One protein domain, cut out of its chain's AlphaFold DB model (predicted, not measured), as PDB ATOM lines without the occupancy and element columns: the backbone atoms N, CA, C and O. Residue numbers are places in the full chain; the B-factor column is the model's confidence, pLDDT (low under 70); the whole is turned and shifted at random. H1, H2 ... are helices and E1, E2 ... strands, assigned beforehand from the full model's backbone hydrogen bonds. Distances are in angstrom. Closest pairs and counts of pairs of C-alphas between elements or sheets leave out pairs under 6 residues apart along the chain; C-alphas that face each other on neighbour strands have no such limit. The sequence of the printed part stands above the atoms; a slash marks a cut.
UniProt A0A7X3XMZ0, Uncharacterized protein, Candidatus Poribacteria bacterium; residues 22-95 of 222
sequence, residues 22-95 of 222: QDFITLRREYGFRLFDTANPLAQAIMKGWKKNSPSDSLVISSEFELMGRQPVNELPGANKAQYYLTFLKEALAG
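What this domain is: This is residues 22 to 95 of the 222 residues of an uncharacterized protein of Candidatus Poribacteria bacterium (UniProt A0A7X3XMZ0). A two-stranded hairpin, E1 and E2, is sandwiched between two helices, H2 over one face and H3 over the other, while the first helix, H1, sits well away at one far end, joined to the rest by residues 31 to 40. Residues 26 to 32, of which 26 to 30 belong to H1, stick out free of the rest. The printed part has 74 residues, with three named helices and two named strands in the order H1, H2, E1, E2, H3; the sheet has the order E1 - E2 and is antiparallel, and the class is mixed, helices and strands. The whole is loose, with a radius of gyration of the C-alphas of 15.2 A, and spans 41 by 30 by 20 A.

Where its parts are: H1, residues 22 to 30, begins with C-alpha 22 at (60.897, 89.018, 75.226) and is 12.4 A long from first to last C-alpha. H2, residues 41 to 49, is 12.5 A long and begins with C-alpha 41 at (56.651, 99.210, 53.843). Strand E1, residues 57 to 61, is 12.3 A long, and strand E2, residues 67 to 72, is 13.6 A long. H3, residues 81 to 93, is the longest helix at 18.1 A and ends with C-alpha 93 at (61.849, 118.446, 52.354).

How they stand to each other: E1 and E2 form a hairpin over a tight link of 5 residues, antiparallel at 169 degrees between their directions. The C-alphas of Asp 57 and Pro 72 face each other at 4.2 A. N 58 and O 71, 2.9 A apart, and N 71 and O 58, 2.8 A apart, are within hydrogen-bond range. The closest C-alphas of H2 and E2 are those of Ala 45 and Leu 67, 6.0 A apart; those of H2 and E1 are Gly 49 and Leu 59, 6.7 A apart. The closest C-alphas of E2 and H3 are those of Gly 69 and Ala 92, 5.2 A apart; those of E1 and H3 are Val 60 and Ala 92, 6.6 A apart. H2 and H3 are apart, and H1 is apart from H2, E1, E2 and H3. In H1, H2 and H3 every O i to N i+4 pair is within hydrogen-bond range.

The domain as a whole: The two C-alphas farthest apart are those of Glu 30 and Ala 94, at 43.3 A. The printed part has no cut and no long link; the links H1 to H2, H2 to E1 and E2 to H3 are short. The mean pLDDT of the printed part is 81.2, and the model's confidence is under 70 at residue 53, residue 74 and residues 76 to 79.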
ATOM      1  N   GLN A  22      61.928  89.987  74.869       71.06
ATOM      2  CA  GLN A  22      60.897  89.018  75.226       71.06
ATOM      3  C   GLN A  22      59.973  89.538  76.331       71.06
ATOM      4  O   GLN A  22      58.755  89.432  76.192       71.06
ATOM      5  N   ASP A  23      60.532  90.177  77.359       77.75
ATOM      6  CA  ASP A  23      59.764  90.712  78.491       77.75
ATOM      7  C   ASP A  23      58.819  91.839  78.042       77.75
ATOM      8  O   ASP A  23      57.635  91.852  78.371       77.75
ATOM      9  N   PHE A  24      59.311  92.745  77.190       75.62
ATOM     10  CA  PHE A  24      58.524  93.850  76.637       75.62
ATOM     11  C   PHE A  24      57.405  93.371  75.702       75.62
ATOM     12  O   PHE A  24      56.278  93.862  75.776       75.62
ATOM     13  N   ILE A  25      57.698  92.408  74.818       74.62
ATOM     14  CA  ILE A  25      56.699  91.831  73.904       74.62
ATOM     15  C   ILE A  25      55.618  91.083  74.691       74.62
ATOM     16  O   ILE A  25      54.441  91.170  74.340       74.62
ATOM     17  N   THR A  26      56.007  90.374  75.754       80.62
ATOM     18  CA  THR A  26      55.081  89.645  76.633       80.62
ATOM     19  C   THR A  26      54.130  90.614  77.324       80.62
ATOM     20  O   THR A  26      52.920  90.498  77.144       80.62
ATOM     21  N   LEU A  27      54.670  91.649  77.973       79.50
ATOM     22  CA  LEU A  27      53.886  92.693  78.629       79.50
ATOM     23  C   LEU A  27      52.901  93.368  77.657       79.50
ATOM     24  O   LEU A  27      51.730  93.558  77.967       79.50
ATOM     25  N   ARG A  28      53.330  93.697  76.431       78.94
ATOM     26  CA  ARG A  28      52.433  94.326  75.446       78.94
ATOM     27  C   ARG A  28      51.303  93.419  74.971       78.94
ATOM     28  O   ARG A  28      50.202  93.917  74.732       78.94
ATOM     29  N   ARG A  29      51.555  92.116  74.830       77.69
ATOM     30  CA  ARG A  29      50.502  91.149  74.495       77.69
ATOM     31  C   ARG A  29      49.460  91.055  75.606       77.69
ATOM     32  O   ARG A  29      48.278  90.995  75.288       77.69
ATOM     33  N   GLU A  30      49.879  91.103  76.871       84.62
ATOM     34  CA  GLU A  30      48.962  91.121  78.022       84.62
ATOM     35  C   GLU A  30      48.034  92.343  77.999       84.62
ATOM     36  O   GLU A  30      46.847  92.225  78.289       84.62
ATOM     37  N   TYR A  31      48.536  93.498  77.549       82.81
ATOM     38  CA  TYR A  31      47.732  94.710  77.350       82.81
ATOM     39  C   TYR A  31      46.951  94.756  76.018       82.81
ATOM     40  O   TYR A  31      46.357  95.781  75.689       82.81
ATOM     41  N   GLY A  32      46.936  93.672  75.231       79.75
ATOM     42  CA  GLY A  32      46.144  93.575  73.998       79.75
ATOM     43  C   GLY A  32      46.713  94.334  72.793       79.75
ATOM     44  O   GLY A  32      46.007  94.529  71.799       79.75
ATOM     45  N   PHE A  33      47.980  94.759  72.838       77.94
ATOM     46  CA  PHE A  33      48.622  95.402  71.691       77.94
ATOM     47  C   PHE A  33      48.950  94.381  70.593       77.94
ATOM     48  O   PHE A  33      49.424  93.273  70.857       77.94
ATOM     49  N   ARG A  34      48.731  94.773  69.331       77.44
ATOM     50  CA  ARG A  34      49.159  93.985  68.169       77.44
ATOM     51  C   ARG A  34      50.678  94.039  68.035       77.44
ATOM     52  O   ARG A  34      51.293  95.059  68.332       77.44
ATOM     53  N   LEU A  35      51.268  92.941  67.566       73.88
ATOM     54  CA  LEU A  35      52.690  92.903  67.238       73.88
ATOM     55  C   LEU A  35      52.988  93.874  66.098       73.88
ATOM     56  O   LEU A  35      52.195  94.012  65.166       73.88
ATOM     57  N   PHE A  36      54.149  94.509  66.182       78.00
ATOM     58  CA  PHE A  36      54.634  95.393  65.140       78.00
ATOM     59  C   PHE A  36      54.943  94.594  63.866       78.00
ATOM     60  O   PHE A  36      55.767  93.676  63.879       78.00
ATOM     61  N   ASP A  37      54.263  94.928  62.770       84.25
ATOM     62  CA  ASP A  37      54.467  94.277  61.479       84.25
ATOM     63  C   ASP A  37      55.705  94.848  60.781       84.25
ATOM     64  O   ASP A  37      55.662  95.889  60.126       84.25
ATOM     65  N   THR A  38      56.824  94.141  60.923       83.06
ATOM     66  CA  THR A  38      58.084  94.517  60.272       83.06
ATOM     67  C   THR A  38      58.047  94.353  58.752       83.06
ATOM     68  O   THR A  38      58.892  94.937  58.080       83.06
ATOM     69  N   ALA A  39      57.085  93.617  58.182       86.75
ATOM     70  CA  ALA A  39      56.937  93.488  56.731       86.75
ATOM     71  C   ALA A  39      56.236  94.703  56.097       86.75
ATOM     72  O   ALA A  39      56.258  94.858  54.876       86.75
ATOM     73  N   ASN A  40      55.644  95.585  56.907       88.56
ATOM     74  CA  ASN A  40      55.014  96.803  56.423       88.56
ATOM     75  C   ASN A  40      56.046  97.721  55.720       88.56
ATOM     76  O   ASN A  40      57.129  97.941  56.270       88.56
ATOM     77  N   PRO A  41      55.732  98.314  54.552       89.19
ATOM     78  CA  PRO A  41      56.651  99.210  53.843       89.19
ATOM     79  C   PRO A  41      57.198 100.368  54.694       89.19
ATOM     80  O   PRO A  41      58.386 100.678  54.623       89.19
ATOM     81  N   LEU A  42      56.374 100.953  55.570       87.44
ATOM     82  CA  LEU A  42      56.807 101.994  56.503       87.44
ATOM     83  C   LEU A  42      57.805 101.452  57.533       87.44
ATOM     84  O   LEU A  42      58.808 102.100  57.829       87.44
ATOM     85  N   ALA A  43      57.554 100.255  58.066       87.31
ATOM     86  CA  ALA A  43      58.469  99.599  58.994       87.31
ATOM     87  C   ALA A  43      59.829  99.328  58.340       87.31
ATOM     88  O   ALA A  43      60.863  99.629  58.935       87.31
ATOM     89  N   GLN A  44      59.835  98.842  57.098       89.25
ATOM     90  CA  GLN A  44      61.057  98.630  56.322       89.25
ATOM     91  C   GLN A  44      61.810  99.943  56.069       89.25
ATOM     92  O   GLN A  44      63.026  99.993  56.256       89.25
ATOM     93  N   ALA A  45      61.109 101.028  55.727       89.56
ATOM     94  CA  ALA A  45      61.720 102.348  55.557       89.56
ATOM     95  C   ALA A  45      62.385 102.849  56.853       89.56
ATOM     96  O   ALA A  45      63.521 103.332  56.827       89.56
ATOM     97  N   ILE A  46      61.728 102.655  58.002       88.38
ATOM     98  CA  ILE A  46      62.279 102.992  59.323       88.38
ATOM     99  C   ILE A  46      63.522 102.145  59.632       88.38
ATOM    100  O   ILE A  46      64.569 102.681  60.003       88.38
ATOM    101  N   MET A  47      63.432 100.826  59.441       86.06
ATOM    102  CA  MET A  47      64.537  99.886  59.671       86.06
ATOM    103  C   MET A  47      65.707 100.092  58.701       86.06
ATOM    104  O   MET A  47      66.840  99.756  59.024       86.06
ATOM    105  N   LYS A  48      65.479 100.656  57.515       87.00
ATOM    106  CA  LYS A  48      66.559 101.039  56.598       87.00
ATOM    107  C   LYS A  48      67.291 102.296  57.077       87.00
ATOM    108  O   LYS A  48      68.491 102.430  56.851       87.00
ATOM    109  N   GLY A  49      66.574 103.219  57.716       82.12
ATOM    110  CA  GLY A  49      67.094 104.543  58.065       82.12
ATOM    111  C   GLY A  49      67.792 104.656  59.406       82.12
ATOM    112  O   GLY A  49      68.620 105.551  59.587       82.12
ATOM    113  N   TRP A  50      67.482 103.765  60.340       84.44
ATOM    114  CA  TRP A  50      68.056 103.821  61.676       84.44
ATOM    115  C   TRP A  50      69.585 103.643  61.674       84.44
ATOM    116  O   TRP A  50      70.182 103.027  60.788       84.44
ATOM    117  N   LYS A  51      70.262 104.167  62.696       79.94
ATOM    118  CA  LYS A  51      71.704 103.952  62.859       79.94
ATOM    119  C   LYS A  51      71.970 102.937  63.958       79.94
ATOM    120  O   LYS A  51      71.473 103.057  65.080       79.94
ATOM    121  N   LYS A  52      72.799 101.928  63.678       72.38
ATOM    122  CA  LYS A  52      73.222 100.960  64.701       72.38
ATOM    123  C   LYS A  52      73.790 101.708  65.917       72.38
ATOM    124  O   LYS A  52      74.611 102.608  65.763       72.38
ATOM    125  N   ASN A  53      73.340 101.336  67.115       69.56
ATOM    126  CA  ASN A  53      73.717 101.947  68.400       69.56
ATOM    127  C   ASN A  53      73.283 103.411  68.613       69.56
ATOM    128  O   ASN A  53      73.699 104.019  69.599       69.56
ATOM    129  N   SER A  54      72.460 103.988  67.733       75.38
ATOM    130  CA  SER A  54      71.805 105.265  68.022       75.38
ATOM    131  C   SER A  54      70.626 105.053  68.983       75.38
ATOM    132  O   SER A  54      69.838 104.124  68.779       75.38
ATOM    133  N   PRO A  55      70.494 105.866  70.047       71.75
ATOM    134  CA  PRO A  55      69.400 105.730  71.006       71.75
ATOM    135  C   PRO A  55      68.055 106.184  70.425       71.75
ATOM    136  O   PRO A  55      67.008 105.686  70.832       71.75
ATOM    137  N   SER A  56      68.075 107.115  69.472       78.12
ATOM    138  CA  SER A  56      66.902 107.638  68.779       78.12
ATOM    139  C   SER A  56      67.354 108.236  67.451       78.12
ATOM    140  O   SER A  56      68.382 108.912  67.397       78.12
ATOM    141  N   ASP A  57      66.595 107.986  66.390       84.25
ATOM    142  CA  ASP A  57      66.856 108.533  65.062       84.25
ATOM    143  C   ASP A  57      65.622 109.294  64.597       84.25
ATOM    144  O   ASP A  57      64.511 108.765  64.636       84.25
ATOM    145  N   SER A  58      65.812 110.527  64.136       88.38
ATOM    146  CA  SER A  58      64.775 111.243  63.404       88.38
ATOM    147  C   SER A  58      64.867 110.870  61.932       88.38
ATOM    148  O   SER A  58      65.930 110.992  61.329       88.38
ATOM    149  N   LEU A  59      63.763 110.409  61.352       89.69
ATOM    150  CA  LEU A  59      63.677 110.034  59.945       89.69
ATOM    151  C   LEU A  59      62.630 110.914  59.260       89.69
ATOM    152  O   LEU A  59      61.585 111.196  59.847       89.69
ATOM    153  N   VAL A  60      62.896 111.324  58.023       90.00
ATOM    154  CA  VAL A  60      61.870 111.877  57.129       90.00
ATOM    155  C   VAL A  60      61.579 110.824  56.077       90.00
ATOM    156  O   VAL A  60      62.500 110.350  55.415       90.00
ATOM    157  N   ILE A  61      60.312 110.437  55.958       89.38
ATOM    158  CA  ILE A  61      59.845 109.393  55.046       89.38
ATOM    159  C   ILE A  61      58.700 109.979  54.212       89.38
ATOM    160  O   ILE A  61      57.831 110.650  54.772       89.38
ATOM    161  N   SER A  62      58.714 109.760  52.896       89.44
ATOM    162  CA  SER A  62      57.655 110.212  51.985       89.44
ATOM    163  C   SER A  62      56.376 109.372  52.122       89.44
ATOM    164  O   SER A  62      56.366 108.320  52.770       89.44
ATOM    165  N   SER A  63      55.285 109.797  51.476       88.31
ATOM    166  CA  SER A  63      54.036 109.019  51.389       88.31
ATOM    167  C   SER A  63      54.204 107.671  50.676       88.31
ATOM    168  O   SER A  63      53.439 106.742  50.916       88.31
ATOM    169  N   GLU A  64      55.229 107.553  49.840       90.56
ATOM    170  CA  GLU A  64      55.619 106.369  49.071       90.56
ATOM    171  C   GLU A  64      56.607 105.483  49.846       90.56
ATOM    172  O   GLU A  64      57.143 104.517  49.306       90.56
ATOM    173  N   PHE A  65      56.832 105.791  51.129       89.50
ATOM    174  CA  PHE A  65      57.764 105.104  52.024       89.50
ATOM    175  C   PHE A  65      59.239 105.238  51.618       89.50
ATOM    176  O   PHE A  65      60.079 104.422  52.004       89.50
ATOM    177  N   GLU A  66      59.585 106.298  50.884       90.12
ATOM    178  CA  GLU A  66      60.973 106.611  50.560       90.12
ATOM    179  C   GLU A  66      61.637 107.360  51.713       90.12
ATOM    180  O   GLU A  66      61.099 108.327  52.247       90.12
ATOM    181  N   LEU A  67      62.828 106.921  52.113       87.94
ATOM    182  CA  LEU A  67      63.578 107.565  53.184       87.94
ATOM    183  C   LEU A  67      64.306 108.806  52.644       87.94
ATOM    184  O   LEU A  67      65.308 108.691  51.943       87.94
ATOM    185  N   MET A  68      63.812 109.983  53.011       88.38
ATOM    186  CA  MET A  68      64.255 111.289  52.507       88.38
ATOM    187  C   MET A  68      65.293 111.973  53.395       88.38
ATOM    188  O   MET A  68      65.895 112.969  53.007       88.38
ATOM    189  N   GLY A  69      65.504 111.475  54.608       87.75
ATOM    190  CA  GLY A  69      66.514 112.010  55.505       87.75
ATOM    191  C   GLY A  69      66.625 111.180  56.768       87.75
ATOM    192  O   GLY A  69      65.636 110.614  57.239       87.75
ATOM    193  N   ARG A  70      67.826 111.150  57.341       89.56
ATOM    194  CA  ARG A  70      68.054 110.604  58.678       89.56
ATOM    195  C   ARG A  70      68.899 111.553  59.514       89.56
ATOM    196  O   ARG A  70      69.859 112.141  59.031       89.56
ATOM    197  N   GLN A  71      68.568 111.658  60.787       86.31
ATOM    198  CA  GLN A  71      69.333 112.416  61.759       86.31
ATOM    199  C   GLN A  71      69.394 111.622  63.062       86.31
ATOM    200  O   GLN A  71      68.492 111.706  63.901       86.31
ATOM    201  N   PRO A  72      70.444 110.808  63.227       80.56
ATOM    202  CA  PRO A  72      70.722 110.149  64.488       80.56
ATOM    203  C   PRO A  72      70.959 111.183  65.588       80.56
ATOM    204  O   PRO A  72      71.753 112.112  65.423       80.56
ATOM    205  N   VAL A  73      70.293 111.039  66.735       70.38
ATOM    206  CA  VAL A  73      70.415 112.012  67.839       70.38
ATOM    207  C   VAL A  73      71.854 112.114  68.350       70.38
ATOM    208  O   VAL A  73      72.278 113.174  68.804       70.38
ATOM    209  N   ASN A  74      72.630 111.037  68.241       66.69
ATOM    210  CA  ASN A  74      74.047 111.006  68.602       66.69
ATOM    211  C   ASN A  74      74.970 111.753  67.617       66.69
ATOM    212  O   ASN A  74      76.153 111.906  67.907       66.69
ATOM    213  N   GLU A  75      74.456 112.217  66.479       71.56
ATOM    214  CA  GLU A  75      75.190 113.018  65.491       71.56
ATOM    215  C   GLU A  75      74.829 114.509  65.544       71.56
ATOM    216  O   GLU A  75      75.439 115.318  64.848       71.56
ATOM    217  N   LEU A  76      73.866 114.895  66.387       67.38
ATOM    218  CA  LEU A  76      73.443 116.283  66.548       67.38
ATOM    219  C   LEU A  76      74.477 117.108  67.338       67.38
ATOM    220  O   LEU A  76      74.776 116.766  68.487       67.38
ATOM    221  N   PRO A  77      74.972 118.241  66.803       62.84
ATOM    222  CA  PRO A  77      75.860 119.125  67.552       62.84
ATOM    223  C   PRO A  77      75.128 119.792  68.732       62.84
ATOM    224  O   PRO A  77      73.998 120.270  68.612       62.84
ATOM    225  N   GLY A  78      75.783 119.822  69.898       60.97
ATOM    226  CA  GLY A  78      75.136 120.022  71.202       60.97
ATOM    227  C   GLY A  78      74.528 121.400  71.488       60.97
ATOM    228  O   GLY A  78      73.615 121.478  72.305       60.97
ATOM    229  N   ALA A  79      74.966 122.473  70.825       59.16
ATOM    230  CA  ALA A  79      74.576 123.831  71.222       59.16
ATOM    231  C   ALA A  79      73.211 124.297  70.677       59.16
ATOM    232  O   ALA A  79      72.648 125.252  71.202       59.16
ATOM    233  N   ASN A  80      72.653 123.658  69.636       75.25
ATOM    234  CA  ASN A  80      71.395 124.131  69.042       75.25
ATOM    235  C   ASN A  80      70.572 123.028  68.358       75.25
ATOM    236  O   ASN A  80      70.280 123.082  67.162       75.25
ATOM    237  N   LYS A  81      70.199 121.999  69.127       73.00
ATOM    238  CA  LYS A  81      69.461 120.822  68.628       73.00
ATOM    239  C   LYS A  81      68.192 121.191  67.851       73.00
ATOM    240  O   LYS A  81      67.914 120.572  66.831       73.00
ATOM    241  N   ALA A  82      67.458 122.217  68.290       78.56
ATOM    242  CA  ALA A  82      66.250 122.686  67.610       78.56
ATOM    243  C   ALA A  82      66.555 123.272  66.222       78.56
ATOM    244  O   ALA A  82      65.862 122.952  65.258       78.56
ATOM    245  N   GLN A  83      67.612 124.079  66.100       77.25
ATOM    246  CA  GLN A  83      68.048 124.617  64.813       77.25
ATOM    247  C   GLN A  83      68.556 123.513  63.884       77.25
ATOM    248  O   GLN A  83      68.190 123.505  62.716       77.25
ATOM    249  N   TYR A  84      69.343 122.556  64.387       77.62
ATOM    250  CA  TYR A  84      69.827 121.430  63.578       77.62
ATOM    251  C   TYR A  84      68.701 120.521  63.104       77.62
ATOM    252  O   TYR A  84      68.719 120.078  61.957       77.62
ATOM    253  N   TYR A  85      67.712 120.280  63.959       82.12
ATOM    254  CA  TYR A  85      66.510 119.551  63.586       82.12
ATOM    255  C   TYR A  85      65.706 120.309  62.524       82.12
ATOM    256  O   TYR A  85      65.286 119.728  61.527       82.12
ATOM    257  N   LEU A  86      65.549 121.628  62.677       84.56
ATOM    258  CA  LEU A  86      64.877 122.462  61.681       84.56
ATOM    259  C   LEU A  86      65.620 122.478  60.336       84.56
ATOM    260  O   LEU A  86      64.974 122.399  59.294       84.56
ATOM    261  N   THR A  87      66.951 122.580  60.342       82.38
ATOM    262  CA  THR A  87      67.778 122.515  59.127       82.38
ATOM    263  C   THR A  87      67.634 121.161  58.443       82.38
ATOM    264  O   THR A  87      67.333 121.119  57.256       82.38
ATOM    265  N   PHE A  88      67.735 120.070  59.203       87.25
ATOM    266  CA  PHE A  88      67.500 118.713  58.711       87.25
ATOM    267  C   PHE A  88      66.134 118.561  58.040       87.25
ATOM    268  O   PHE A  88      66.051 118.064  56.919       87.25
ATOM    269  N   LEU A  89      65.065 119.036  58.688       85.94
ATOM    270  CA  LEU A  89      63.725 118.987  58.108       85.94
ATOM    271  C   LEU A  89      63.651 119.780  56.800       85.94
ATOM    272  O   LEU A  89      63.084 119.294  55.826       85.94
ATOM    273  N   LYS A  90      64.230 120.986  56.755       85.19
ATOM    274  CA  LYS A  90      64.244 121.813  55.540       85.19
ATOM    275  C   LYS A  90      65.005 121.145  54.397       85.19
ATOM    276  O   LYS A  90      64.519 121.158  53.274       85.19
ATOM    277  N   GLU A  91      66.163 120.554  54.673       80.81
ATOM    278  CA  GLU A  91      66.981 119.862  53.672       80.81
ATOM    279  C   GLU A  91      66.306 118.594  53.147       80.81
ATOM    280  O   GLU A  91      66.271 118.376  51.938       80.81
ATOM    281  N   ALA A  92      65.712 117.787  54.029       86.62
ATOM    282  CA  ALA A  92      64.978 116.590  53.627       86.62
ATOM    283  C   ALA A  92      63.770 116.944  52.749       86.62
ATOM    284  O   ALA A  92      63.579 116.345  51.694       86.62
ATOM    285  N   LEU A  93      62.997 117.968  53.134       84.56
ATOM    286  CA  LEU A  93      61.849 118.446  52.354       84.56
ATOM    287  C   LEU A  93      62.253 119.115  51.031       84.56
ATOM    288  O   LEU A  93      61.460 119.131  50.096       84.56
ATOM    289  N   ALA A  94      63.477 119.641  50.936       84.31
ATOM    290  CA  ALA A  94      64.059 120.141  49.692       84.31
ATOM    291  C   ALA A  94      64.654 119.025  48.806       84.31
ATOM    292  O   ALA A  94      65.148 119.312  47.718       84.31
ATOM    293  N   GLY A  95      64.622 117.762  49.251       80.94
ATOM    294  CA  GLY A  95      65.161 116.618  48.511       80.94
ATOM    295  C   GLY A  95      66.682 116.464  48.599       80.94
ATOM    296  O   GLY A  95      67.265 115.721  47.816       80.94
TER     297      GLY A  95